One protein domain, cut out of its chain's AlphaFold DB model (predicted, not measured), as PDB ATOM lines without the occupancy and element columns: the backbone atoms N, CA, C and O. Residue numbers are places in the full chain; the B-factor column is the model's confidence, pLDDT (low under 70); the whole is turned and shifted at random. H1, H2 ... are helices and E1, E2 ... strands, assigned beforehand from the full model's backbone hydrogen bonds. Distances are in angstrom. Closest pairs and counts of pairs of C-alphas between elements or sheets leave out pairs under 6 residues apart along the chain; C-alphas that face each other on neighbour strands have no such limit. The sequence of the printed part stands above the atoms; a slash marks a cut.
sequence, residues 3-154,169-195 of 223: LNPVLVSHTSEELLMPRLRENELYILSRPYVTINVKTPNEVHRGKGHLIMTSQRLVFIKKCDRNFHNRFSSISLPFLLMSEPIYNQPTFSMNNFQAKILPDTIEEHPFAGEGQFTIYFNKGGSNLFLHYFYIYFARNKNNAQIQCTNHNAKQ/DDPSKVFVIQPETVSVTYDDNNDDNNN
ATOM      1  N   LEU A   3      45.349 -34.462  54.650       94.38
ATOM      2  CA  LEU A   3      46.805 -34.478  54.605       94.38
ATOM      3  C   LEU A   3      47.308 -35.642  53.752       94.38
ATOM      4  O   LEU A   3      46.681 -36.692  53.675       94.38
ATOM      5  N   ASN A   4      48.476 -35.440  53.151       93.56
ATOM      6  CA  ASN A   4      49.294 -36.474  52.525       93.56
ATOM      7  C   ASN A   4      48.529 -37.418  51.572       93.56
ATOM      8  O   ASN A   4      48.627 -38.632  51.739       93.56
ATOM      9  N   PRO A   5      47.776 -36.905  50.571       92.38
ATOM     10  CA  PRO A   5      47.228 -37.774  49.531       92.38
ATOM     11  C   PRO A   5      48.348 -38.566  48.849       92.38
ATOM     12  O   PRO A   5      49.476 -38.078  48.731       92.38
ATOM     13  N   VAL A   6      48.014 -39.750  48.333       91.56
ATOM     14  CA  VAL A   6      48.961 -40.606  47.604       91.56
ATOM     15  C   VAL A   6      49.601 -39.832  46.450       91.56
ATOM     16  O   VAL A   6      48.901 -39.243  45.621       91.56
ATOM     17  N   LEU A   7      50.932 -39.845  46.390       91.31
ATOM     18  CA  LEU A   7      51.717 -39.184  45.349       91.31
ATOM     19  C   LEU A   7      52.370 -40.213  44.414       91.31
ATOM     20  O   LEU A   7      52.682 -41.334  44.808       91.31
ATOM     21  N   VAL A   8      52.595 -39.802  43.174       90.25
ATOM     22  CA  VAL A   8      53.271 -40.546  42.109       90.25
ATOM     23  C   VAL A   8      54.401 -39.695  41.532       90.25
ATOM     24  O   VAL A   8      54.373 -38.467  41.629       90.25
ATOM     25  N   SER A   9      55.410 -40.336  40.955       85.19
ATOM     26  CA  SER A   9      56.514 -39.645  40.297       85.19
ATOM     27  C   SER A   9      56.175 -39.436  38.829       85.19
ATOM     28  O   SER A   9      55.650 -40.333  38.164       85.19
ATOM     29  N   HIS A  10      56.466 -38.237  38.337       79.50
ATOM     30  CA  HIS A  10      56.384 -37.915  36.927       79.50
ATOM     31  C   HIS A  10      57.704 -38.258  36.225       79.50
ATOM     32  O   HIS A  10      58.744 -37.674  36.536       79.50
ATOM     33  N   THR A  11      57.644 -39.163  35.246       67.38
ATOM     34  CA  THR A  11      58.826 -39.754  34.593       67.38
ATOM     35  C   THR A  11      59.725 -38.729  33.892       67.38
ATOM     36  O   THR A  11      60.928 -38.952  33.797       67.38
ATOM     37  N   SER A  12      59.181 -37.604  33.410       63.16
ATOM     38  CA  SER A  12      59.948 -36.632  32.609       63.16
ATOM     39  C   SER A  12      60.437 -35.386  33.358       63.16
ATOM     40  O   SER A  12      61.386 -34.760  32.900       63.16
ATOM     41  N   GLU A  13      59.840 -35.019  34.501       63.34
ATOM     42  CA  GLU A  13      60.191 -33.774  35.219       63.34
ATOM     43  C   GLU A  13      60.695 -33.990  36.661       63.34
ATOM     44  O   GLU A  13      60.851 -33.011  37.389       63.34
ATOM     45  N   GLU A  14      60.915 -35.238  37.106       67.62
ATOM     46  CA  GLU A  14      61.282 -35.579  38.502       67.62
ATOM     47  C   GLU A  14      60.380 -34.890  39.555       67.62
ATOM     48  O   GLU A  14      60.780 -34.595  40.683       67.62
ATOM     49  N   LEU A  15      59.129 -34.612  39.180       78.19
ATOM     50  CA  LEU A  15      58.162 -33.903  40.005       78.19
ATOM     51  C   LEU A  15      57.209 -34.910  40.652       78.19
ATOM     52  O   LEU A  15      56.685 -35.802  39.985       78.19
ATOM     53  N   LEU A  16      56.950 -34.748  41.951       88.56
ATOM     54  CA  LEU A  16      55.866 -35.467  42.615       88.56
ATOM     55  C   LEU A  16      54.519 -34.878  42.190       88.56
ATOM     56  O   LEU A  16      54.327 -33.662  42.203       88.56
ATOM     57  N   MET A  17      53.575 -35.749  41.854       90.62
ATOM     58  CA  MET A  17      52.219 -35.398  41.443       90.62
ATOM     59  C   MET A  17      51.197 -36.190  42.263       90.62
ATOM     60  O   MET A  17      51.513 -37.282  42.730       90.62
ATOM     61  N   PRO A  18      49.976 -35.675  42.487       93.56
ATOM     62  CA  PRO A  18      48.951 -36.450  43.172       93.56
ATOM     63  C   PRO A  18      48.475 -37.604  42.302       93.56
ATOM     64  O   PRO A  18      48.155 -37.399  41.139       93.56
ATOM     65  N   ARG A  19      48.331 -38.798  42.877       93.19
ATOM     66  CA  ARG A  19      47.642 -39.891  42.196       93.19
ATOM     67  C   ARG A  19      46.226 -39.444  41.826       93.19
ATOM     68  O   ARG A  19      45.466 -39.006  42.694       93.19
ATOM     69  N   LEU A  20      45.883 -39.566  40.548       91.69
ATOM     70  CA  LEU A  20      44.547 -39.250  40.053       91.69
ATOM     71  C   LEU A  20      43.521 -40.258  40.592       91.69
ATOM     72  O   LEU A  20      43.767 -41.466  40.621       91.69
ATOM     73  N   ARG A  21      42.372 -39.741  41.022       88.56
ATOM     74  CA  ARG A  21      41.137 -40.477  41.294       88.56
ATOM     75  C   ARG A  21      40.483 -40.887  39.972       88.56
ATOM     76  O   ARG A  21      40.883 -40.454  38.888       88.56
ATOM     77  N   GLU A  22      39.458 -41.724  40.057       84.06
ATOM     78  CA  GLU A  22      38.703 -42.132  38.877       84.06
ATOM     79  C   GLU A  22      38.127 -40.905  38.147       84.06
ATOM     80  O   GLU A  22      37.561 -39.999  38.763       84.06
ATOM     81  N   ASN A  23      38.309 -40.853  36.824       85.06
ATOM     82  CA  ASN A  23      37.887 -39.734  35.971       85.06
ATOM     83  C   ASN A  23      38.469 -38.356  36.371       85.06
ATOM     84  O   ASN A  23      37.927 -37.309  35.999       85.06
ATOM     85  N   GLU A  24      39.564 -38.329  37.134       89.25
ATOM     86  CA  GLU A  24      40.322 -37.122  37.456       89.25
ATOM     87  C   GLU A  24      41.402 -36.883  36.389       89.25
ATOM     88  O   GLU A  24      41.965 -37.823  35.837       89.25
ATOM     89  N   LEU A  25      41.685 -35.618  36.075       89.88
ATOM     90  CA  LEU A  25      42.680 -35.223  35.075       89.88
ATOM     91  C   LEU A  25      43.553 -34.106  35.628       89.88
ATOM     92  O   LEU A  25      43.046 -33.232  36.334       89.88
ATOM     93  N   TYR A  26      44.832 -34.078  35.263       92.38
ATOM     94  CA  TYR A  26      45.689 -32.930  35.537       92.38
ATOM     95  C   TYR A  26      45.324 -31.765  34.620       92.38
ATOM     96  O   TYR A  26      45.142 -31.956  33.419       92.38
ATOM     97  N   ILE A  27      45.237 -30.563  35.190       92.25
ATOM     98  CA  ILE A  27      44.855 -29.341  34.473       92.25
ATOM     99  C   ILE A  27      46.020 -28.366  34.440       92.25
ATOM    100  O   ILE A  27      46.446 -27.936  33.371       92.25
ATOM    101  N   LEU A  28      46.558 -28.033  35.611       93.31
ATOM    102  CA  LEU A  28      47.565 -26.991  35.745       93.31
ATOM    103  C   LEU A  28      48.543 -27.327  36.869       93.31
ATOM    104  O   LEU A  28      48.145 -27.817  37.922       93.31
ATOM    105  N   SER A  29      49.825 -27.044  36.666       93.44
ATOM    106  CA  SER A  29      50.826 -27.014  37.732       93.44
ATOM    107  C   SER A  29      51.281 -25.583  37.970       93.44
ATOM    108  O   SER A  29      51.471 -24.807  37.035       93.44
ATOM    109  N   ARG A  30      51.445 -25.224  39.239       94.25
ATOM    110  CA  ARG A  30      51.833 -23.889  39.677       94.25
ATOM    111  C   ARG A  30      52.985 -23.991  40.679       94.25
ATOM    112  O   ARG A  30      52.764 -24.415  41.816       94.25
ATOM    113  N   PRO A  31      54.213 -23.603  40.302       93.56
ATOM    114  CA  PRO A  31      55.335 -23.557  41.228       93.56
ATOM    115  C   PRO A  31      55.284 -22.309  42.124       93.56
ATOM    116  O   PRO A  31      54.489 -21.390  41.919       93.56
ATOM    117  N   TYR A  32      56.186 -22.265  43.108       93.69
ATOM    118  CA  TYR A  32      56.439 -21.095  43.960       93.69
ATOM    119  C   TYR A  32      55.214 -20.604  44.741       93.69
ATOM    120  O   TYR A  32      55.008 -19.401  44.909       93.69
ATOM    121  N   VAL A  33      54.428 -21.533  45.274       95.75
ATOM    122  CA  VAL A  33      53.257 -21.238  46.103       95.75
ATOM    123  C   VAL A  33      53.608 -21.365  47.580       95.75
ATOM    124  O   VAL A  33      54.329 -22.279  47.983       95.75
ATOM    125  N   THR A  34      53.075 -20.465  48.406       96.81
ATOM    126  CA  THR A  34      52.996 -20.681  49.858       96.81
ATOM    127  C   THR A  34      51.562 -21.037  50.215       96.81
ATOM    128  O   THR A  34      50.653 -20.303  49.842       96.81
ATOM    129  N   ILE A  35      51.354 -22.116  50.965       97.00
ATOM    130  CA  ILE A  35      50.051 -22.440  51.543       97.00
ATOM    131  C   ILE A  35      50.042 -22.157  53.043       97.00
ATOM    132  O   ILE A  35      51.037 -22.366  53.745       97.00
ATOM    133  N   ASN A  36      48.901 -21.688  53.526       97.25
ATOM    134  CA  ASN A  36      48.555 -21.611  54.933       97.25
ATOM    135  C   ASN A  36      47.178 -22.248  55.113       97.25
ATOM    136  O   ASN A  36      46.222 -21.751  54.531       97.25
ATOM    137  N   VAL A  37      47.075 -23.325  55.884       97.00
ATOM    138  CA  VAL A  37      45.807 -23.974  56.232       97.00
ATOM    139  C   VAL A  37      45.605 -23.827  57.729       97.00
ATOM    140  O   VAL A  37      46.440 -24.273  58.513       97.00
ATOM    141  N   LYS A  38      44.507 -23.186  58.116       96.62
ATOM    142  CA  LYS A  38      44.105 -22.989  59.506       96.62
ATOM    143  C   LYS A  38      42.875 -23.834  59.789       96.62
ATOM    144  O   LYS A  38      41.864 -23.692  59.105       96.62
ATOM    145  N   THR A  39      42.960 -24.676  60.803       93.94
ATOM    146  CA  THR A  39      41.830 -25.377  61.418       93.94
ATOM    147  C   THR A  39      41.677 -24.889  62.861       93.94
ATOM    148  O   THR A  39      42.544 -24.153  63.338       93.94
ATOM    149  N   PRO A  40      40.608 -25.269  63.586       89.69
ATOM    150  CA  PRO A  40      40.427 -24.856  64.977       89.69
ATOM    151  C   PRO A  40      41.611 -25.221  65.879       89.69
ATOM    152  O   PRO A  40      41.936 -24.474  66.796       89.69
ATOM    153  N   ASN A  41      42.283 -26.338  65.583       88.06
ATOM    154  CA  ASN A  41      43.333 -26.888  66.438       88.06
ATOM    155  C   ASN A  41      44.743 -26.644  65.894       88.06
ATOM    156  O   ASN A  41      45.710 -26.676  66.651       88.06
ATOM    157  N   GLU A  42      44.893 -26.437  64.582       91.12
ATOM    158  CA  GLU A  42      46.200 -26.493  63.940       91.12
ATOM    159  C   GLU A  42      46.376 -25.459  62.832       91.12
ATOM    160  O   GLU A  42      45.458 -25.103  62.095       91.12
ATOM    161  N   VAL A  43      47.627 -25.033  62.662       93.44
ATOM    162  CA  VAL A  43      48.060 -24.254  61.504       93.44
ATOM    163  C   VAL A  43      49.149 -25.021  60.769       93.44
ATOM    164  O   VAL A  43      50.187 -25.362  61.353       93.44
ATOM    165  N   HIS A  44      48.920 -25.261  59.481       94.25
ATOM    166  CA  HIS A  44      49.843 -25.921  58.563       94.25
ATOM    167  C   HIS A  44      50.332 -24.919  57.528       94.25
ATOM    168  O   HIS A  44      49.543 -24.312  56.807       94.25
ATOM    169  N   ARG A  45      51.649 -24.730  57.452       95.06
ATOM    170  CA  ARG A  45      52.275 -23.777  56.533       95.06
ATOM    171  C   ARG A  45      53.376 -24.453  55.741       95.06
ATOM    172  O   ARG A  45      54.211 -25.148  56.313       95.06
ATOM    173  N   GLY A  46      53.407 -24.208  54.437       94.44
ATOM    174  CA  GLY A  46      54.415 -24.789  53.560       94.44
ATOM    175  C   GLY A  46      54.683 -23.928  52.339       94.44
ATOM    176  O   GLY A  46      53.824 -23.165  51.906       94.44
ATOM    177  N   LYS A  47      55.883 -24.070  51.775       94.88
ATOM    178  CA  LYS A  47      56.239 -23.562  50.446       94.88
ATOM    179  C   LYS A  47      56.420 -24.747  49.509       94.88
ATOM    180  O   LYS A  47      56.946 -25.772  49.939       94.88
ATOM    181  N   GLY A  48      55.986 -24.621  48.263       94.56
ATOM    182  CA  GLY A  48      56.043 -25.730  47.322       94.56
ATOM    183  C   GLY A  48      55.289 -25.474  46.026       94.56
ATOM    184  O   GLY A  48      55.271 -24.353  45.511       94.56
ATOM    185  N   HIS A  49      54.697 -26.545  45.513       94.06
ATOM    186  CA  HIS A  49      54.018 -26.610  44.227       94.06
ATOM    187  C   HIS A  49      52.543 -26.905  44.447       94.06
ATOM    188  O   HIS A  49      52.174 -27.667  45.336       94.06
ATOM    189  N   LEU A  50      51.697 -26.305  43.628       96.81
ATOM    190  CA  LEU A  50      50.272 -26.569  43.609       96.81
ATOM    191  C   LEU A  50      49.927 -27.249  42.289       96.81
ATOM    192  O   LEU A  50      50.220 -26.716  41.222       96.81
ATOM    193  N   ILE A  51      49.302 -28.413  42.362       96.44
ATOM    194  CA  ILE A  51      48.747 -29.110  41.208       96.44
ATOM    195  C   ILE A  51      47.232 -28.947  41.254       96.44
ATOM    196  O   ILE A  51      46.595 -29.258  42.257       96.44
ATOM    197  N   MET A  52      46.657 -28.440  40.174       97.19
ATOM    198  CA  MET A  52      45.222 -28.400  39.952       97.19
ATOM    199  C   MET A  52      44.836 -29.576  39.069       97.19
ATOM    200  O   MET A  52      45.354 -29.740  37.959       97.19
ATOM    201  N   THR A  53      43.894 -30.364  39.558       95.81
ATOM    202  CA  THR A  53      43.214 -31.389  38.782       95.81
ATOM    203  C   THR A  53      41.795 -30.935  38.452       95.81
ATOM    204  O   THR A  53      41.357 -29.855  38.851       95.81
ATOM    205  N   SER A  54      41.043 -31.765  37.736       93.50
ATOM    206  CA  SER A  54      39.631 -31.512  37.453       93.50
ATOM    207  C   SER A  54      38.728 -31.560  38.695       93.50
ATOM    208  O   SER A  54      37.602 -31.065  38.631       93.50
ATOM    209  N   GLN A  55      39.187 -32.128  39.818       93.75
ATOM    210  CA  GLN A  55      38.370 -32.357  41.022       93.75
ATOM    211  C   GLN A  55      38.898 -31.649  42.283       93.75
ATOM    212  O   GLN A  55      38.131 -31.386  43.217       93.75
ATOM    213  N   ARG A  56      40.198 -31.342  42.350       96.56
ATOM    214  CA  ARG A  56      40.834 -30.792  43.553       96.56
ATOM    215  C   ARG A  56      42.082 -29.978  43.242       96.56
ATOM    216  O   ARG A  56      42.691 -30.075  42.181       96.56
ATOM    217  N   LEU A  57      42.495 -29.202  44.233       98.12
ATOM    218  CA  LEU A  57      43.853 -28.687  44.325       98.12
ATOM    219  C   LEU A  57      44.659 -29.608  45.236       98.12
ATOM    220  O   LEU A  57      44.169 -30.019  46.286       98.12
ATOM    221  N   VAL A  58      45.902 -29.895  44.875       97.81
ATOM    222  CA  VAL A  58      46.845 -30.598  45.742       97.81
ATOM    223  C   VAL A  58      48.103 -29.765  45.887       97.81
ATOM    224  O   VAL A  58      48.819 -29.513  44.920       97.81
ATOM    225  N   PHE A  59      48.367 -29.323  47.110       97.75
ATOM    226  CA  PHE A  59      49.627 -28.688  47.459       97.75
ATOM    227  C   PHE A  59      50.650 -29.761  47.816       97.75
ATOM    228  O   PHE A  59      50.361 -30.646  48.615       97.75
ATOM    229  N   ILE A  60      51.852 -29.655  47.266       95.75
ATOM    230  CA  ILE A  60      52.986 -30.530  47.542       95.75
ATOM    231  C   ILE A  60      54.116 -29.643  48.045       95.75
ATOM    232  O   ILE A  60      54.545 -28.702  47.371       95.75
ATOM    233  N   LYS A  61      54.572 -29.914  49.264       93.44
ATOM    234  CA  LYS A  61      55.658 -29.174  49.898       93.44
ATOM    235  C   LYS A  61      56.947 -29.369  49.104       93.44
ATOM    236  O   LYS A  61      57.147 -30.386  48.449       93.44
ATOM    237  N   LYS A  62      57.843 -28.388  49.159       88.69
ATOM    238  CA  LYS A  62      59.188 -28.544  48.607       88.69
ATOM    239  C   LYS A  62      59.862 -29.763  49.254       88.69
ATOM    240  O   LYS A  62      59.878 -29.854  50.481       88.69
ATOM    241  N   CYS A  63      60.421 -30.655  48.437       81.19
ATOM    242  CA  CYS A  63      61.171 -31.837  48.873       81.19
ATOM    243  C   CYS A  63      62.525 -31.440  49.485       81.19
ATOM    244  O   CYS A  63      63.582 -31.638  48.892       81.19
ATOM    245  N   ASP A  64      62.491 -30.799  50.651       79.06
ATOM    246  CA  ASP A  64      63.662 -30.481  51.461       79.06
ATOM    247  C   ASP A  64      63.736 -31.387  52.701       79.06
ATOM    248  O   ASP A  64      62.917 -32.284  52.890       79.06
ATOM    249  N   ARG A  65      64.721 -31.161  53.580       72.81
ATOM    250  CA  ARG A  65      64.890 -31.954  54.814       72.81
ATOM    251  C   ARG A  65      63.654 -31.953  55.720       72.81
ATOM    252  O   ARG A  65      63.514 -32.837  56.552       72.81
ATOM    253  N   ASN A  66      62.773 -30.964  55.578       73.75
ATOM    254  CA  ASN A  66      61.546 -30.846  56.351       73.75
ATOM    255  C   ASN A  66      60.328 -31.375  55.588       73.75
ATOM    256  O   ASN A  66      59.210 -31.129  56.042       73.75
ATOM    257  N   PHE A  67      60.491 -32.060  54.452       75.62
ATOM    258  CA  PHE A  67      59.378 -32.512  53.615       75.62
ATOM    259  C   PHE A  67      58.344 -33.316  54.413       75.62
ATOM    260  O   PHE A  67      57.176 -32.957  54.395       75.62
ATOM    261  N   HIS A  68      58.783 -34.278  55.228       77.75
ATOM    262  CA  HIS A  68      57.899 -35.090  56.074       77.75
ATOM    263  C   HIS A  68      57.562 -34.459  57.436       77.75
ATOM    264  O   HIS A  68      56.808 -35.026  58.223       77.75
ATOM    265  N   ASN A  69      58.085 -33.266  57.739       80.31
ATOM    266  CA  ASN A  69      57.793 -32.597  59.003       80.31
ATOM    267  C   ASN A  69      56.361 -32.031  58.985       80.31
ATOM    268  O   ASN A  69      56.071 -31.085  58.238       80.31
ATOM    269  N   ARG A  70      55.495 -32.600  59.835       83.94
ATOM    270  CA  ARG A  70      54.043 -32.357  59.991       83.94
ATOM    271  C   ARG A  70      53.183 -32.785  58.802       83.94
ATOM    272  O   ARG A  70      52.165 -33.432  59.003       83.94
ATOM    273  N   PHE A  71      53.575 -32.417  57.586       92.19
ATOM    274  CA  PHE A  71      52.902 -32.821  56.354       92.19
ATOM    275  C   PHE A  71      53.820 -32.641  55.143       92.19
ATOM    276  O   PHE A  71      54.657 -31.732  55.116       92.19
ATOM    277  N   SER A  72      53.575 -33.464  54.127       92.88
ATOM    278  CA  SER A  72      54.262 -33.470  52.833       92.88
ATOM    279  C   SER A  72      53.381 -32.873  51.733       92.88
ATOM    280  O   SER A  72      53.858 -32.164  50.846       92.88
ATOM    281  N   SER A  73      52.072 -33.113  51.802       95.31
ATOM    282  CA  SER A  73      51.095 -32.597  50.841       95.31
ATOM    283  C   SER A  73      49.725 -32.375  51.488       95.31
ATOM    284  O   SER A  73      49.453 -32.860  52.584       95.31
ATOM    285  N   ILE A  74      48.872 -31.581  50.836       97.06
ATOM    286  CA  ILE A  74      47.507 -31.270  51.285       97.06
ATOM    287  C   ILE A  74      46.563 -31.344  50.087       97.06
ATOM    288  O   ILE A  74      46.792 -30.669  49.084       97.06
ATOM    289  N   SER A  75      45.487 -32.122  50.209       97.56
ATOM    290  CA  SER A  75      44.400 -32.218  49.229       97.56
ATOM    291  C   SER A  75      43.255 -31.272  49.601       97.56
ATOM    292  O   SER A  75      42.753 -31.286  50.729       97.56
ATOM    293  N   LEU A  76      42.808 -30.471  48.638       97.81
ATOM    294  CA  LEU A  76      41.722 -29.502  48.760       97.81
ATOM    295  C   LEU A  76      40.678 -29.761  47.650       97.81
ATOM    296  O   LEU A  76      40.809 -29.230  46.545       97.81
ATOM    297  N   PRO A  77      39.645 -30.583  47.895       96.69
ATOM    298  CA  PRO A  77      38.603 -30.866  46.902       96.69
ATOM    299  C   PRO A  77      37.663 -29.689  46.655       96.69
ATOM    300  O   PRO A  77      37.166 -29.097  47.610       96.69
ATOM    301  N   PHE A  78      37.347 -29.393  45.387       95.88
ATOM    302  CA  PHE A  78      36.466 -28.272  45.023       95.88
ATOM    303  C   PHE A  78      35.059 -28.404  45.611       95.88
ATOM    304  O   PHE A  78      34.473 -27.416  46.052       95.88
ATOM    305  N   LEU A  79      34.530 -29.631  45.659       93.75
ATOM    306  CA  LEU A  79      33.200 -29.915  46.200       93.75
ATOM    307  C   LEU A  79      33.067 -29.476  47.668       93.75
ATOM    308  O   LEU A  79      32.009 -28.992  48.067       93.75
ATOM    309  N   LEU A  80      34.153 -29.567  48.438       95.75
ATOM    310  CA  LEU A  80      34.195 -29.244  49.864       95.75
ATOM    311  C   LEU A  80      34.570 -27.785  50.151       95.75
ATOM    312  O   LEU A  80      34.582 -27.388  51.314       95.75
ATOM    313  N   MET A  81      34.898 -26.996  49.124       96.62
ATOM    314  CA  MET A  81      35.240 -25.580  49.272       96.62
ATOM    315  C   MET A  81      33.996 -24.691  49.286       96.62
ATOM    316  O   MET A  81      33.009 -24.966  48.597       96.62
ATOM    317  N   SER A  82      34.072 -23.574  49.993       96.25
ATOM    318  CA  SER A  82      33.080 -22.499  49.974       96.25
ATOM    319  C   SER A  82      33.767 -21.137  50.074       96.25
ATOM    320  O   SER A  82      34.919 -21.033  50.494       96.25
ATOM    321  N   GLU A  83      33.059 -20.091  49.645       96.62
ATOM    322  CA  GLU A  83      33.510 -18.695  49.752       96.62
ATOM    323  C   GLU A  83      34.918 -18.435  49.159       96.62
ATOM    324  O   GLU A  83      35.796 -17.920  49.856       96.62
ATOM    325  N   PRO A  84      35.180 -18.797  47.883       97.19
ATOM    326  CA  PRO A  84      36.458 -18.499  47.249       97.19
ATOM    327  C   PRO A  84      36.619 -16.988  47.039       97.19
ATOM    328  O   PRO A  84      35.803 -16.349  46.376       97.19
ATOM    329  N   ILE A  85      37.698 -16.424  47.571       97.19
ATOM    330  CA  ILE A  85      38.028 -14.999  47.503       97.19
ATOM    331  C   ILE A  85      39.449 -14.856  46.966       97.19
ATOM    332  O   ILE A  85      40.382 -15.501  47.446       97.19
ATOM    333  N   TYR A  86      39.621 -13.975  45.988       96.31
ATOM    334  CA  TYR A  86      40.921 -13.610  45.448       96.31
ATOM    335  C   TYR A  86      41.247 -12.157  45.791       96.31
ATOM    336  O   TYR A  86      40.416 -11.271  45.608       96.31
ATOM    337  N   ASN A  87      42.460 -11.925  46.285       93.69
ATOM    338  CA  ASN A  87      42.940 -10.618  46.710       93.69
ATOM    339  C   ASN A  87      44.174 -10.223  45.884       93.69
ATOM    340  O   ASN A  87      45.154 -10.976  45.850       93.69
ATOM    341  N   GLN A  88      44.153  -9.016  45.302       91.69
ATOM    342  CA  GLN A  88      45.289  -8.374  44.615       91.69
ATOM    343  C   GLN A  88      45.690  -7.081  45.320       91.69
ATOM    344  O   GLN A  88      45.255  -5.997  44.930       91.69
ATOM    345  N   PRO A  89      46.479  -7.159  46.398       86.69
ATOM    346  CA  PRO A  89      46.938  -5.962  47.078       86.69
ATOM    347  C   PRO A  89      47.984  -5.231  46.230       86.69
ATOM    348  O   PRO A  89      48.883  -5.859  45.681       86.69
ATOM    349  N   THR A  90      47.949  -3.898  46.218       82.94
ATOM    350  CA  THR A  90      48.913  -3.064  45.470       82.94
ATOM    351  C   THR A  90      50.362  -3.234  45.948       82.94
ATOM    352  O   THR A  90      51.293  -3.071  45.167       82.94
ATOM    353  N   PHE A  91      50.562  -3.576  47.227       76.94
ATOM    354  CA  PHE A  91      51.880  -3.687  47.873       76.94
ATOM    355  C   PHE A  91      52.096  -5.029  48.593       76.94
ATOM    356  O   PHE A  91      52.784  -5.100  49.610       76.94
ATOM    357  N   SER A  92      51.480  -6.110  48.112       80.38
ATOM    358  CA  SER A  92      51.682  -7.455  48.669       80.38
ATOM    359  C   SER A  92      51.500  -8.526  47.595       80.38
ATOM    360  O   SER A  92      51.245  -8.232  46.433       80.38
ATOM    361  N   MET A  93      51.666  -9.788  47.980       87.81
ATOM    362  CA  MET A  93      51.486 -10.925  47.084       87.81
ATOM    363  C   MET A  93      49.998 -11.178  46.844       87.81
ATOM    364  O   MET A  93      49.198 -11.214  47.791       87.81
ATOM    365  N   ASN A  94      49.655 -11.450  45.586       93.25
ATOM    366  CA  ASN A  94      48.345 -11.974  45.231       93.25
ATOM    367  C   ASN A  94      48.084 -13.246  46.038       93.25
ATOM    368  O   ASN A  94      48.968 -14.098  46.205       93.25
ATOM    369  N   ASN A  95      46.865 -13.374  46.546       95.81
ATOM    370  CA  ASN A  95      46.480 -14.551  47.302       95.81
ATOM    371  C   ASN A  95      45.045 -14.963  47.015       95.81
ATOM    372  O   ASN A  95      44.185 -14.147  46.702       95.81
ATOM    373  N   PHE A  96      44.816 -16.259  47.131       97.75
ATOM    374  CA  PHE A  96      43.522 -16.890  46.987       97.75
ATOM    375  C   PHE A  96      43.176 -17.591  48.297       97.75
ATOM    376  O   PHE A  96      44.004 -18.327  48.836       97.75
ATOM    377  N   GLN A  97      41.976 -17.378  48.817       97.75
ATOM    378  CA  GLN A  97      41.517 -17.971  50.068       97.75
ATOM    379  C   GLN A  97      40.131 -18.586  49.906       97.75
ATOM    380  O   GLN A  97      39.314 -18.075  49.148       97.75
ATOM    381  N   ALA A  98      39.858 -19.662  50.635       98.19
ATOM    382  CA  ALA A  98      38.527 -20.256  50.710       98.19
ATOM    383  C   ALA A  98      38.351 -21.004  52.037       98.19
ATOM    384  O   ALA A  98      39.332 -21.431  52.661       98.19
ATOM    385  N   LYS A  99      37.096 -21.180  52.448       98.12
ATOM    386  CA  LYS A  99      36.717 -22.132  53.496       98.12
ATOM    387  C   LYS A  99      36.653 -23.536  52.906       98.12
ATOM    388  O   LYS A  99      36.418 -23.706  51.706       98.12
ATOM    389  N   ILE A 100      36.902 -24.548  53.727       97.50
ATOM    390  CA  ILE A 100      36.894 -25.940  53.285       97.50
ATOM    391  C   ILE A 100      36.530 -26.903  54.415       97.50
ATOM    392  O   ILE A 100      37.076 -26.840  55.518       97.50
ATOM    393  N   LEU A 101      35.643 -27.848  54.110       97.06
ATOM    394  CA  LEU A 101      35.278 -28.944  55.008       97.06
ATOM    395  C   LEU A 101      36.308 -30.089  54.953       97.06
ATOM    396  O   LEU A 101      36.981 -30.255  53.927       97.06
ATOM    397  N   PRO A 102      36.451 -30.910  56.011       95.19
ATOM    398  CA  PRO A 102      37.220 -32.157  55.984       95.19
ATOM    399  C   PRO A 102      36.796 -33.104  54.859       95.19
ATOM    400  O   PRO A 102      35.618 -33.188  54.534       95.19
ATOM    401  N   ASP A 103      37.758 -33.809  54.257       93.94
ATOM    402  CA  ASP A 103      37.479 -34.877  53.285       93.94
ATOM    403  C   ASP A 103      37.490 -36.214  54.028       93.94
ATOM    404  O   ASP A 103      38.547 -36.815  54.184       93.94
ATOM    405  N   THR A 104      36.336 -36.627  54.559       90.38
ATOM    406  CA  THR A 104      36.202 -37.781  55.470       90.38
ATOM    407  C   THR A 104      36.431 -39.140  54.809       90.38
ATOM    408  O   THR A 104      36.418 -40.153  55.501       90.38
ATOM    409  N   ILE A 105      36.611 -39.172  53.487       87.00
ATOM    410  CA  ILE A 105      36.830 -40.395  52.702       87.00
ATOM    411  C   ILE A 105      38.327 -40.728  52.607       87.00
ATOM    412  O   ILE A 105      38.701 -41.882  52.425       87.00
ATOM    413  N   GLU A 106      39.188 -39.719  52.717       89.75
ATOM    414  CA  GLU A 106      40.640 -39.877  52.630       89.75
ATOM    415  C   GLU A 106      41.233 -40.400  53.949       89.75
ATOM    416  O   GLU A 106      40.643 -40.234  55.011       89.75
ATOM    417  N   GLU A 107      42.432 -40.989  53.893       86.69
ATOM    418  CA  GLU A 107      43.070 -41.646  55.050       86.69
ATOM    419  C   GLU A 107      43.383 -40.689  56.212       86.69
ATOM    420  O   GLU A 107      43.293 -41.066  57.378       86.69
ATOM    421  N   HIS A 108      43.739 -39.440  55.898       91.44
ATOM    422  CA  HIS A 108      44.185 -38.450  56.882       91.44
ATOM    423  C   HIS A 108      43.341 -37.165  56.798       91.44
ATOM    424  O   HIS A 108      43.839 -36.117  56.363       91.44
ATOM    425  N   PRO A 109      42.043 -37.205  57.154       93.69
ATOM    426  CA  PRO A 109      41.183 -36.030  57.127       93.69
ATOM    427  C   PRO A 109      41.593 -35.028  58.210       93.69
ATOM    428  O   PRO A 109      42.087 -35.389  59.276       93.69
ATOM    429  N   PHE A 110      41.333 -33.744  57.971       92.00
ATOM    430  CA  PHE A 110      41.431 -32.748  59.038       92.00
ATOM    431  C   PHE A 110      40.278 -32.895  60.038       92.00
ATOM    432  O   PHE A 110      39.165 -33.248  59.662       92.00
ATOM    433  N   ALA A 111      40.512 -32.544  61.303       87.31
ATOM    434  CA  ALA A 111      39.528 -32.717  62.377       87.31
ATOM    435  C   ALA A 111      38.311 -31.762  62.323       87.31
ATOM    436  O   ALA A 111      37.386 -31.913  63.114       87.31
ATOM    437  N   GLY A 112      38.290 -30.768  61.427       90.94
ATOM    438  CA  GLY A 112      37.194 -29.798  61.341       90.94
ATOM    439  C   GLY A 112      37.282 -28.879  60.127       90.94
ATOM    440  O   GLY A 112      38.259 -28.918  59.372       90.94
ATOM    441  N   GLU A 113      36.244 -28.058  59.942       95.88
ATOM    442  CA  GLU A 113      36.241 -26.996  58.931       95.88
ATOM    443  C   GLU A 113      37.456 -26.091  59.126       95.88
ATOM    444  O   GLU A 113      37.828 -25.753  60.249       95.88
ATOM    445  N   GLY A 114      38.083 -25.698  58.027       96.06
ATOM    446  CA  GLY A 114      39.184 -24.758  58.071       96.06
ATOM    447  C   GLY A 114      39.132 -23.750  56.946       96.06
ATOM    448  O   GLY A 114      38.248 -23.746  56.093       96.06
ATOM    449  N   GLN A 115      40.140 -22.895  56.945       97.94
ATOM    450  CA  GLN A 115      40.372 -21.909  55.909       97.94
ATOM    451  C   GLN A 115      41.775 -22.114  55.362       97.94
ATOM    452  O   GLN A 115      42.735 -22.228  56.129       97.94
ATOM    453  N   PHE A 116      41.910 -22.127  54.041       97.94
ATOM    454  CA  PHE A 116      43.220 -22.111  53.410       97.94
ATOM    455  C   PHE A 116      43.462 -20.800  52.673       97.94
ATOM    456  O   PHE A 116      42.538 -20.159  52.174       97.94
ATOM    457  N   THR A 117      44.732 -20.421  52.590       98.19
ATOM    458  CA  THR A 117      45.226 -19.301  51.798       98.19
ATOM    459  C   THR A 117      46.419 -19.765  50.975       98.19
ATOM    460  O   THR A 117      47.384 -20.317  51.508       98.19
ATOM    461  N   ILE A 118      46.348 -19.528  49.673       97.88
ATOM    462  CA  ILE A 118      47.381 -19.771  48.672       97.88
ATOM    463  C   ILE A 118      47.975 -18.411  48.320       97.88
ATOM    464  O   ILE A 118      47.261 -17.535  47.847       97.88
ATOM    465  N   TYR A 119      49.273 -18.234  48.534       97.06
ATOM    466  CA  TYR A 119      50.008 -17.040  48.121       97.06
ATOM    467  C   TYR A 119      50.809 -17.344  46.858       97.06
ATOM    468  O   TYR A 119      51.587 -18.306  46.824       97.06
ATOM    469  N   PHE A 120      50.649 -16.504  45.838       95.31
ATOM    470  CA  PHE A 120      51.368 -16.606  44.572       95.31
ATOM    471  C   PHE A 120      52.665 -15.793  44.666       95.31
ATOM    472  O   PHE A 120      52.683 -14.594  44.403       95.31
ATOM    473  N   ASN A 121      53.770 -16.432  45.072       92.44
ATOM    474  CA  ASN A 121      55.015 -15.709  45.384       92.44
ATOM    475  C   ASN A 121      55.769 -15.198  44.136       92.44
ATOM    476  O   ASN A 121      56.750 -14.469  44.269       92.44
ATOM    477  N   LYS A 122      55.371 -15.628  42.934       88.94
ATOM    478  CA  LYS A 122      56.017 -15.298  41.655       88.94
ATOM    479  C   LYS A 122      54.992 -14.786  40.641       88.94
ATOM    480  O   LYS A 122      54.761 -15.447  39.643       88.94
ATOM    481  N   GLY A 123      54.377 -13.640  40.939       79.25
ATOM    482  CA  GLY A 123      53.532 -12.909  39.985       79.25
ATOM    483  C   GLY A 123      52.301 -13.679  39.506       79.25
ATOM    484  O   GLY A 123      51.881 -14.619  40.182       79.25
ATOM    485  N   GLY A 124      51.727 -13.226  38.388       84.44
ATOM    486  CA  GLY A 124      50.547 -13.711  37.658       84.44
ATOM    487  C   GLY A 124      49.821 -14.956  38.173       84.44
ATOM    488  O   GLY A 124      50.411 -16.022  38.346       84.44
ATOM    489  N   SER A 125      48.510 -14.841  38.380       91.06
ATOM    490  CA  SER A 125      47.638 -15.960  38.775       91.06
ATOM    491  C   SER A 125      46.381 -16.062  37.917       91.06
ATOM    492  O   SER A 125      45.425 -16.736  38.299       91.06
ATOM    493  N   ASN A 126      46.356 -15.383  36.771       89.81
ATOM    494  CA  ASN A 126      45.189 -15.334  35.896       89.81
ATOM    495  C   ASN A 126      44.846 -16.723  35.361       89.81
ATOM    496  O   ASN A 126      43.673 -17.098  35.349       89.81
ATOM    497  N   LEU A 127      45.856 -17.520  34.999       90.38
ATOM    498  CA  LEU A 127      45.634 -18.865  34.477       90.38
ATOM    499  C   LEU A 127      45.100 -19.798  35.567       90.38
ATOM    500  O   LEU A 127      44.157 -20.555  35.336       90.38
ATOM    501  N   PHE A 128      45.648 -19.684  36.781       94.50
ATOM    502  CA  PHE A 128      45.116 -20.382  37.948       94.50
ATOM    503  C   PHE A 128      43.648 -20.013  38.189       94.50
ATOM    504  O   PHE A 128      42.821 -20.907  38.317       94.50
ATOM    505  N   LEU A 129      43.308 -18.722  38.231       94.94
ATOM    506  CA  LEU A 129      41.942 -18.272  38.514       94.94
ATOM    507  C   LEU A 129      40.958 -18.720  37.436       94.94
ATOM    508  O   LEU A 129      39.875 -19.198  37.764       94.94
ATOM    509  N   HIS A 130      41.351 -18.613  36.166       92.62
ATOM    510  CA  HIS A 130      40.540 -19.045  35.037       92.62
ATOM    511  C   HIS A 130      40.130 -20.517  35.177       92.62
ATOM    512  O   HIS A 130      38.939 -20.834  35.217       92.62
ATOM    513  N   TYR A 131      41.104 -21.418  35.335       93.19
ATOM    514  CA  TYR A 131      40.805 -22.840  35.492       93.19
ATOM    515  C   TYR A 131      40.142 -23.157  36.833       93.19
ATOM    516  O   TYR A 131      39.240 -23.994  36.872       93.19
ATOM    517  N   PHE A 132      40.522 -22.460  37.909       96.00
ATOM    518  CA  PHE A 132      39.892 -22.626  39.213       96.00
ATOM    519  C   PHE A 132      38.384 -22.409  39.109       96.00
ATOM    520  O   PHE A 132      37.629 -23.306  39.471       96.00
ATOM    521  N   TYR A 133      37.925 -21.271  38.579       94.56
ATOM    522  CA  TYR A 133      36.492 -20.979  38.519       94.56
ATOM    523  C   TYR A 133      35.738 -21.913  37.565       94.56
ATOM    524  O   TYR A 133      34.619 -22.314  37.887       94.56
ATOM    525  N   ILE A 134      36.353 -22.340  36.453       92.00
ATOM    526  CA  ILE A 134      35.767 -23.346  35.553       92.00
ATOM    527  C   ILE A 134      35.516 -24.660  36.299       92.00
ATOM    528  O   ILE A 134      34.394 -25.173  36.296       92.00
ATOM    529  N   TYR A 135      36.540 -25.225  36.942       92.62
ATOM    530  CA  TYR A 135      36.415 -26.531  37.588       92.62
ATOM    531  C   TYR A 135      35.660 -26.460  38.913       92.62
ATOM    532  O   TYR A 135      34.884 -27.368  39.211       92.62
ATOM    533  N   PHE A 136      35.786 -25.369  39.662       93.75
ATOM    534  CA  PHE A 136      34.985 -25.126  40.855       93.75
ATOM    535  C   PHE A 136      33.489 -25.102  40.516       93.75
ATOM    536  O   PHE A 136      32.726 -25.867  41.103       93.75
ATOM    537  N   ALA A 137      33.070 -24.320  39.511       90.56
ATOM    538  CA  ALA A 137      31.672 -24.269  39.081       90.56
ATOM    539  C   ALA A 137      31.179 -25.623  38.544       90.56
ATOM    540  O   ALA A 137      30.081 -26.054  38.884       90.56
ATOM    541  N   ARG A 138      31.996 -26.341  37.761       89.50
ATOM    542  CA  ARG A 138      31.651 -27.688  37.268       89.50
ATOM    543  C   ARG A 138      31.404 -28.675  38.407       89.50
ATOM    544  O   ARG A 138      30.391 -29.368  38.393       89.50
ATOM    545  N   ASN A 139      32.280 -28.703  39.411       89.50
ATOM    546  CA  ASN A 139      32.115 -29.575  40.576       89.50
ATOM    547  C   ASN A 139      30.911 -29.164  41.434       89.50
ATOM    548  O   ASN A 139      30.226 -30.024  41.979       89.50
ATOM    549  N   LYS A 140      30.620 -27.860  41.520       87.94
ATOM    550  CA  LYS A 140      29.472 -27.333  42.265       87.94
ATOM    551  C   LYS A 140      28.139 -27.452  41.544       87.94
ATOM    552  O   LYS A 140      27.141 -27.453  42.239       87.94
ATOM    553  N   ASN A 141      28.093 -27.581  40.221       84.62
ATOM    554  CA  ASN A 141      26.835 -27.649  39.463       84.62
ATOM    555  C   ASN A 141      26.497 -29.059  38.966       84.62
ATOM    556  O   ASN A 141      25.376 -29.308  38.527       84.62
ATOM    557  N   ASN A 142      27.446 -29.992  39.002       76.88
ATOM    558  CA  ASN A 142      27.204 -31.348  38.535       76.88
ATOM    559  C   ASN A 142      26.568 -32.199  39.644       76.88
ATOM    560  O   ASN A 142      27.261 -32.705  40.526       76.88
ATOM    561  N   ALA A 143      25.251 -32.405  39.555       62.25
ATOM    562  CA  ALA A 143      24.494 -33.243  40.485       62.25
ATOM    563  C   ALA A 143      25.050 -34.678  40.594       62.25
ATOM    564  O   ALA A 143      24.969 -35.278  41.656       62.25
ATOM    565  N   GLN A 144      25.678 -35.229  39.546       58.94
ATOM    566  CA  GLN A 144      26.305 -36.554  39.633       58.94
ATOM    567  C   GLN A 144      27.560 -36.537  40.516       58.94
ATOM    568  O   GLN A 144      27.776 -37.487  41.260       58.94
ATOM    569  N   ILE A 145      28.352 -35.460  40.497       58.47
ATOM    570  CA  ILE A 145      29.501 -35.275  41.408       58.47
ATOM    571  C   ILE A 145      29.026 -34.988  42.839       58.47
ATOM    572  O   ILE A 145      29.694 -35.362  43.796       58.47
ATOM    573  N   GLN A 146      27.874 -34.332  42.993       55.84
ATOM    574  CA  GLN A 146      27.287 -34.054  44.305       55.84
ATOM    575  C   GLN A 146      26.654 -35.297  44.954       55.84
ATOM    576  O   GLN A 146      26.783 -35.479  46.159       55.84
ATOM    577  N   CYS A 147      25.965 -36.140  44.174       45.69
ATOM    578  CA  CYS A 147      25.245 -37.320  44.671       45.69
ATOM    579  C   CYS A 147      26.105 -38.590  44.699       45.69
ATOM    580  O   CYS A 147      25.817 -39.507  45.465       45.69
ATOM    581  N   THR A 148      27.156 -38.661  43.879       43.56
ATOM    582  CA  THR A 148      28.175 -39.710  43.966       43.56
ATOM    583  C   THR A 148      29.494 -39.062  44.344       43.56
ATOM    584  O   THR A 148      30.092 -38.333  43.555       43.56
ATOM    585  N   ASN A 149      29.954 -39.332  45.563       51.59
ATOM    586  CA  ASN A 149      31.311 -39.003  45.967       51.59
ATOM    587  C   ASN A 149      32.276 -39.690  44.975       51.59
ATOM    588  O   ASN A 149      32.466 -40.900  45.041       51.59
ATOM    589  N   HIS A 150      32.850 -38.910  44.052       48.53
ATOM    590  CA  HIS A 150      34.016 -39.224  43.203       48.53
ATOM    591  C   HIS A 150      33.855 -39.936  41.840       48.53
ATOM    592  O   HIS A 150      34.863 -40.038  41.146       48.53
ATOM    593  N   ASN A 151      32.662 -40.325  41.363       46.34
ATOM    594  CA  ASN A 151      32.566 -41.235  40.193       46.34
ATOM    595  C   ASN A 151      32.015 -40.647  38.874       46.34
ATOM    596  O   ASN A 151      31.744 -41.389  37.928       46.34
ATOM    597  N   ALA A 152      31.859 -39.328  38.737       49.25
ATOM    598  CA  ALA A 152      31.309 -38.759  37.500       49.25
ATOM    599  C   ALA A 152      32.369 -38.616  36.385       49.25
ATOM    600  O   ALA A 152      33.359 -37.895  36.544       49.25
ATOM    601  N   LYS A 153      32.115 -39.227  35.218       50.19
ATOM    602  CA  LYS A 153      32.912 -39.066  33.986       50.19
ATOM    603  C   LYS A 153      32.948 -37.593  33.556       50.19
ATOM    604  O   LYS A 153      31.919 -37.036  33.180       50.19
ATOM    605  N   GLN A 154      34.124 -36.962  33.602       51.81
ATOM    606  CA  GLN A 154      34.299 -35.578  33.151       51.81
ATOM    607  C   GLN A 154      34.673 -35.546  31.661       51.81
ATOM    608  O   GLN A 154      35.694 -36.129  31.291       51.81
ATOM    609  N   ASP A 169      54.361 -13.185  33.478       80.00
ATOM    610  CA  ASP A 169      54.754 -13.378  34.870       80.00
ATOM    611  C   ASP A 169      53.969 -14.506  35.565       80.00
ATOM    612  O   ASP A 169      54.122 -14.699  36.773       80.00
ATOM    613  N   ASP A 170      53.129 -15.264  34.849       85.31
ATOM    614  CA  ASP A 170      52.405 -16.426  35.372       85.31
ATOM    615  C   ASP A 170      53.207 -17.725  35.100       85.31
ATOM    616  O   ASP A 170      53.082 -18.319  34.031       85.31
ATOM    617  N   PRO A 171      54.013 -18.240  36.057       90.25
ATOM    618  CA  PRO A 171      54.766 -19.490  35.895       90.25
ATOM    619  C   PRO A 171      53.912 -20.772  35.886       90.25
ATOM    620  O   PRO A 171      54.449 -21.863  36.098       90.25
ATOM    621  N   SER A 172      52.591 -20.686  35.710       91.25
ATOM    622  CA  SER A 172      51.748 -21.878  35.614       91.25
ATOM    623  C   SER A 172      51.995 -22.631  34.306       91.25
ATOM    624  O   SER A 172      52.089 -22.031  33.240       91.25
ATOM    625  N   LYS A 173      52.015 -23.965  34.364       89.31
ATOM    626  CA  LYS A 173      52.023 -24.834  33.178       89.31
ATOM    627  C   LYS A 173      50.687 -25.559  33.061       89.31
ATOM    628  O   LYS A 173      50.220 -26.123  34.049       89.31
ATOM    629  N   VAL A 174      50.105 -25.599  31.866       89.94
ATOM    630  CA  VAL A 174      48.860 -26.333  31.581       89.94
ATOM    631  C   VAL A 174      49.185 -27.703  31.000       89.94
ATOM    632  O   VAL A 174      50.007 -27.819  30.090       89.94
ATOM    633  N   PHE A 175      48.518 -28.739  31.498       85.25
ATOM    634  CA  PHE A 175      48.644 -30.096  30.974       85.25
ATOM    635  C   PHE A 175      47.729 -30.274  29.762       85.25
ATOM    636  O   PHE A 175      46.548 -30.583  29.890       85.25
ATOM    637  N   VAL A 176      48.285 -30.070  28.567       82.50
ATOM    638  CA  VAL A 176      47.577 -30.324  27.300       82.50
ATOM    639  C   VAL A 176      47.492 -31.827  27.009       82.50
ATOM    640  O   VAL A 176      46.499 -32.304  26.469       82.50
ATOM    641  N   ILE A 177      48.530 -32.572  27.396       83.12
ATOM    642  CA  ILE A 177      48.622 -34.033  27.301       83.12
ATOM    643  C   ILE A 177      48.817 -34.564  28.722       83.12
ATOM    644  O   ILE A 177      49.579 -33.978  29.496       83.12
ATOM    645  N   GLN A 178      48.109 -35.641  29.079       86.19
ATOM    646  CA  GLN A 178      48.224 -36.223  30.414       86.19
ATOM    647  C   GLN A 178      49.583 -36.925  30.569       86.19
ATOM    648  O   GLN A 178      49.936 -37.743  29.717       86.19
ATOM    649  N   PRO A 179      50.346 -36.609  31.625       82.69
ATOM    650  CA  PRO A 179      51.650 -37.206  31.865       82.69
ATOM    651  C   PRO A 179      51.570 -38.688  32.253       82.69
ATOM    652  O   PRO A 179      50.647 -39.110  32.953       82.69
ATOM    653  N   GLU A 180      52.592 -39.460  31.880       83.12
ATOM    654  CA  GLU A 180      52.805 -40.810  32.408       83.12
ATOM    655  C   GLU A 180      53.314 -40.735  33.852       83.12
ATOM    656  O   GLU A 180      54.214 -39.954  34.169       83.12
ATOM    657  N   THR A 181      52.742 -41.547  34.741       81.00
ATOM    658  CA  THR A 181      53.100 -41.541  36.165       81.00
ATOM    659  C   THR A 181      53.456 -42.933  36.653       81.00
ATOM    660  O   THR A 181      52.834 -43.918  36.257       81.00
ATOM    661  N   VAL A 182      54.453 -43.002  37.533       79.69
ATOM    662  CA  VAL A 182      54.907 -44.241  38.170       79.69
ATOM    663  C   VAL A 182      54.739 -44.139  39.684       79.69
ATOM    664  O   VAL A 182      54.930 -43.078  40.285       79.69
ATOM    665  N   SER A 183      54.340 -45.240  40.319       74.81
ATOM    666  CA  SER A 183      54.180 -45.313  41.774       74.81
ATOM    667  C   SER A 183      55.510 -45.068  42.485       74.81
ATOM    668  O   SER A 183      56.520 -45.671  42.126       74.81
ATOM    669  N   VAL A 184      55.503 -44.221  43.513       63.25
ATOM    670  CA  VAL A 184      56.683 -43.968  44.347       63.25
ATOM    671  C   VAL A 184      56.700 -45.016  45.460       63.25
ATOM    672  O   VAL A 184      55.830 -44.997  46.327       63.25
ATOM    673  N   THR A 185      57.663 -45.937  45.447       49.09
ATOM    674  CA  THR A 185      57.954 -46.786  46.611       49.09
ATOM    675  C   THR A 185      58.830 -46.000  47.582       49.09
ATOM    676  O   THR A 185      59.982 -45.695  47.276       49.09
ATOM    677  N   TYR A 186      58.277 -45.641  48.740       43.59
ATOM    678  CA  TYR A 186      59.063 -45.134  49.862       43.59
ATOM    679  C   TYR A 186      59.666 -46.339  50.592       43.59
ATOM    680  O   TYR A 186      58.965 -47.038  51.315       43.59
ATOM    681  N   ASP A 187      60.950 -46.619  50.364       35.75
ATOM    682  CA  ASP A 187      61.704 -47.530  51.232       35.75
ATOM    683  C   ASP A 187      62.017 -46.792  52.540       35.75
ATOM    684  O   ASP A 187      62.973 -46.016  52.607       35.75
ATOM    685  N   ASP A 188      61.229 -47.052  53.586       39.59
ATOM    686  CA  ASP A 188      61.408 -46.498  54.944       39.59
ATOM    687  C   ASP A 188      62.747 -46.895  55.608       39.59
ATOM    688  O   ASP A 188      63.099 -46.386  56.668       39.59
ATOM    689  N   ASN A 189      63.535 -47.775  54.983       35.81
ATOM    690  CA  ASN A 189      64.763 -48.338  55.554       35.81
ATOM    691  C   ASN A 189      66.066 -47.689  55.057       35.81
ATOM    692  O   ASN A 189      67.134 -48.266  55.263       35.81
ATOM    693  N   ASN A 190      66.030 -46.535  54.378       38.94
ATOM    694  CA  ASN A 190      67.263 -45.955  53.834       38.94
ATOM    695  C   ASN A 190      67.330 -44.422  53.948       38.94
ATOM    696  O   ASN A 190      66.951 -43.690  53.029       38.94
ATOM    697  N   ASP A 191      67.899 -43.940  55.059       44.66
ATOM    698  CA  ASP A 191      68.219 -42.525  55.323       44.66
ATOM    699  C   ASP A 191      69.041 -41.854  54.195       44.66
ATOM    700  O   ASP A 191      69.038 -40.626  54.046       44.66
ATOM    701  N   ASP A 192      69.693 -42.640  53.332       45.94
ATOM    702  CA  ASP A 192      70.469 -42.156  52.189       45.94
ATOM    703  C   ASP A 192      69.620 -41.660  50.997       45.94
ATOM    704  O   ASP A 192      70.091 -40.830  50.203       45.94
ATOM    705  N   ASN A 193      68.356 -42.086  50.862       43.12
ATOM    706  CA  ASN A 193      67.504 -41.704  49.724       43.12
ATOM    707  C   ASN A 193      66.940 -40.278  49.830       43.12
ATOM    708  O   ASN A 193      66.777 -39.604  48.804       43.12
ATOM    709  N   ASN A 194      66.771 -39.758  51.049       42.19
ATOM    710  CA  ASN A 194      66.393 -38.360  51.292       42.19
ATOM    711  C   ASN A 194      67.420 -37.375  50.702       42.19
ATOM    712  O   ASN A 194      67.074 -36.275  50.270       42.19
ATOM    713  N   ASN A 195      68.686 -37.791  50.604       40.75
ATOM    714  CA  ASN A 195      69.743 -37.009  49.969       40.75
ATOM    715  C   ASN A 195      69.712 -37.087  48.433       40.75
ATOM    716  O   ASN A 195      70.184 -36.161  47.779       40.75
TER     717      ASN A 195
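This is residues 3 to 154 and 169 to 195 of the 223 residues of an uncharacterized protein of Babesia microti (strain RI) (UniProt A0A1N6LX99). One seven-stranded sheet is curled and folded back on itself, its leaf E6 E5 E4 facing its leaf E9 E8 E7 across the hinge strand E3, and it wraps round the long helix H1. A small sheet, E2 E1 E10, packs through E2 on the leaf E6 E5 E4; short H2 lies at the far end of H1, and residues 186 to 193 stick out. The 179 printed residues run E1 to E9, H1, H2, E10, with 86 residues, under half, in named elements; the class is mixed. Both sheets are antiparallel, in the orders E6 E5 E4 E3 E9 E8 E7 and E2 E1 E10. The whole is compact, radius of gyration of the C-alphas 16.0 A, spanning 46 by 43 by 38 A.

E1, residues 7 to 10, and E2, residues 16 to 18, form a hairpin, with N 8 and O 17 2.8 A apart. E3, residues 26 to 38, E4, 43 to 53, E5, 56 to 61, and E6, 73 to 77, make a meander, each strand the antiparallel neighbour of the one before: N 37 and O 44 are 2.8 A apart, N 51 and O 58 2.8 A, N 57 and O 76 2.9 A. The C-alphas of Pro 18 in E2 and Val 58 in E5 are their closest, 6.7 A apart. E7, 81 to 87, E8, 95 to 100, and E9, 114 to 120, make a second meander, with N 97 and O 85 2.8 A apart and N 96 and O 118 2.8 A. E9 is antiparallel to E3, N 36 and O 117 being 2.9 A apart. H1, residues 126 to 141, is on this twisted sheet, which curls round it; its closest C-alphas to E3 are Phe 128 and Leu 28, 7.4 A. H2, residues 143 to 147, and H1 only just touch, only at the corner, with 3 pairs of C-alphas within 8 A; Ile 145 and Asn 139 are closest, 6.3 A, and H1 touches with residues 139 to 140 alone. E10, residues 181 to 183, is antiparallel to E1, with N 9 and O 182 2.9 A apart. In H1 and H2 every O i to N i+4 pair is within hydrogen-bond range.

E1 begins at C-alpha 7 (51.717, -39.184, 45.349). E3 is 26.0 A long and bends by 95 degrees at residue 32; E4, 24.3 A, bends by 91 degrees at residue 47. H1 spans 22.4 A, and E10 ends at C-alpha 183 (54.180, -45.313, 41.774).

The C-alphas of Thr 90 and Asn 189 are farthest apart, 49.0 A. Residues 155 to 168 are not printed; C-alphas 154 and 169 are 30.2 A apart across the cut. The links E5 to E6 and E8 to E9 are long. Mean pLDDT of the printed part is 84.6; residues 11 to 14, 143 to 154 and 184 to 195 are under 70.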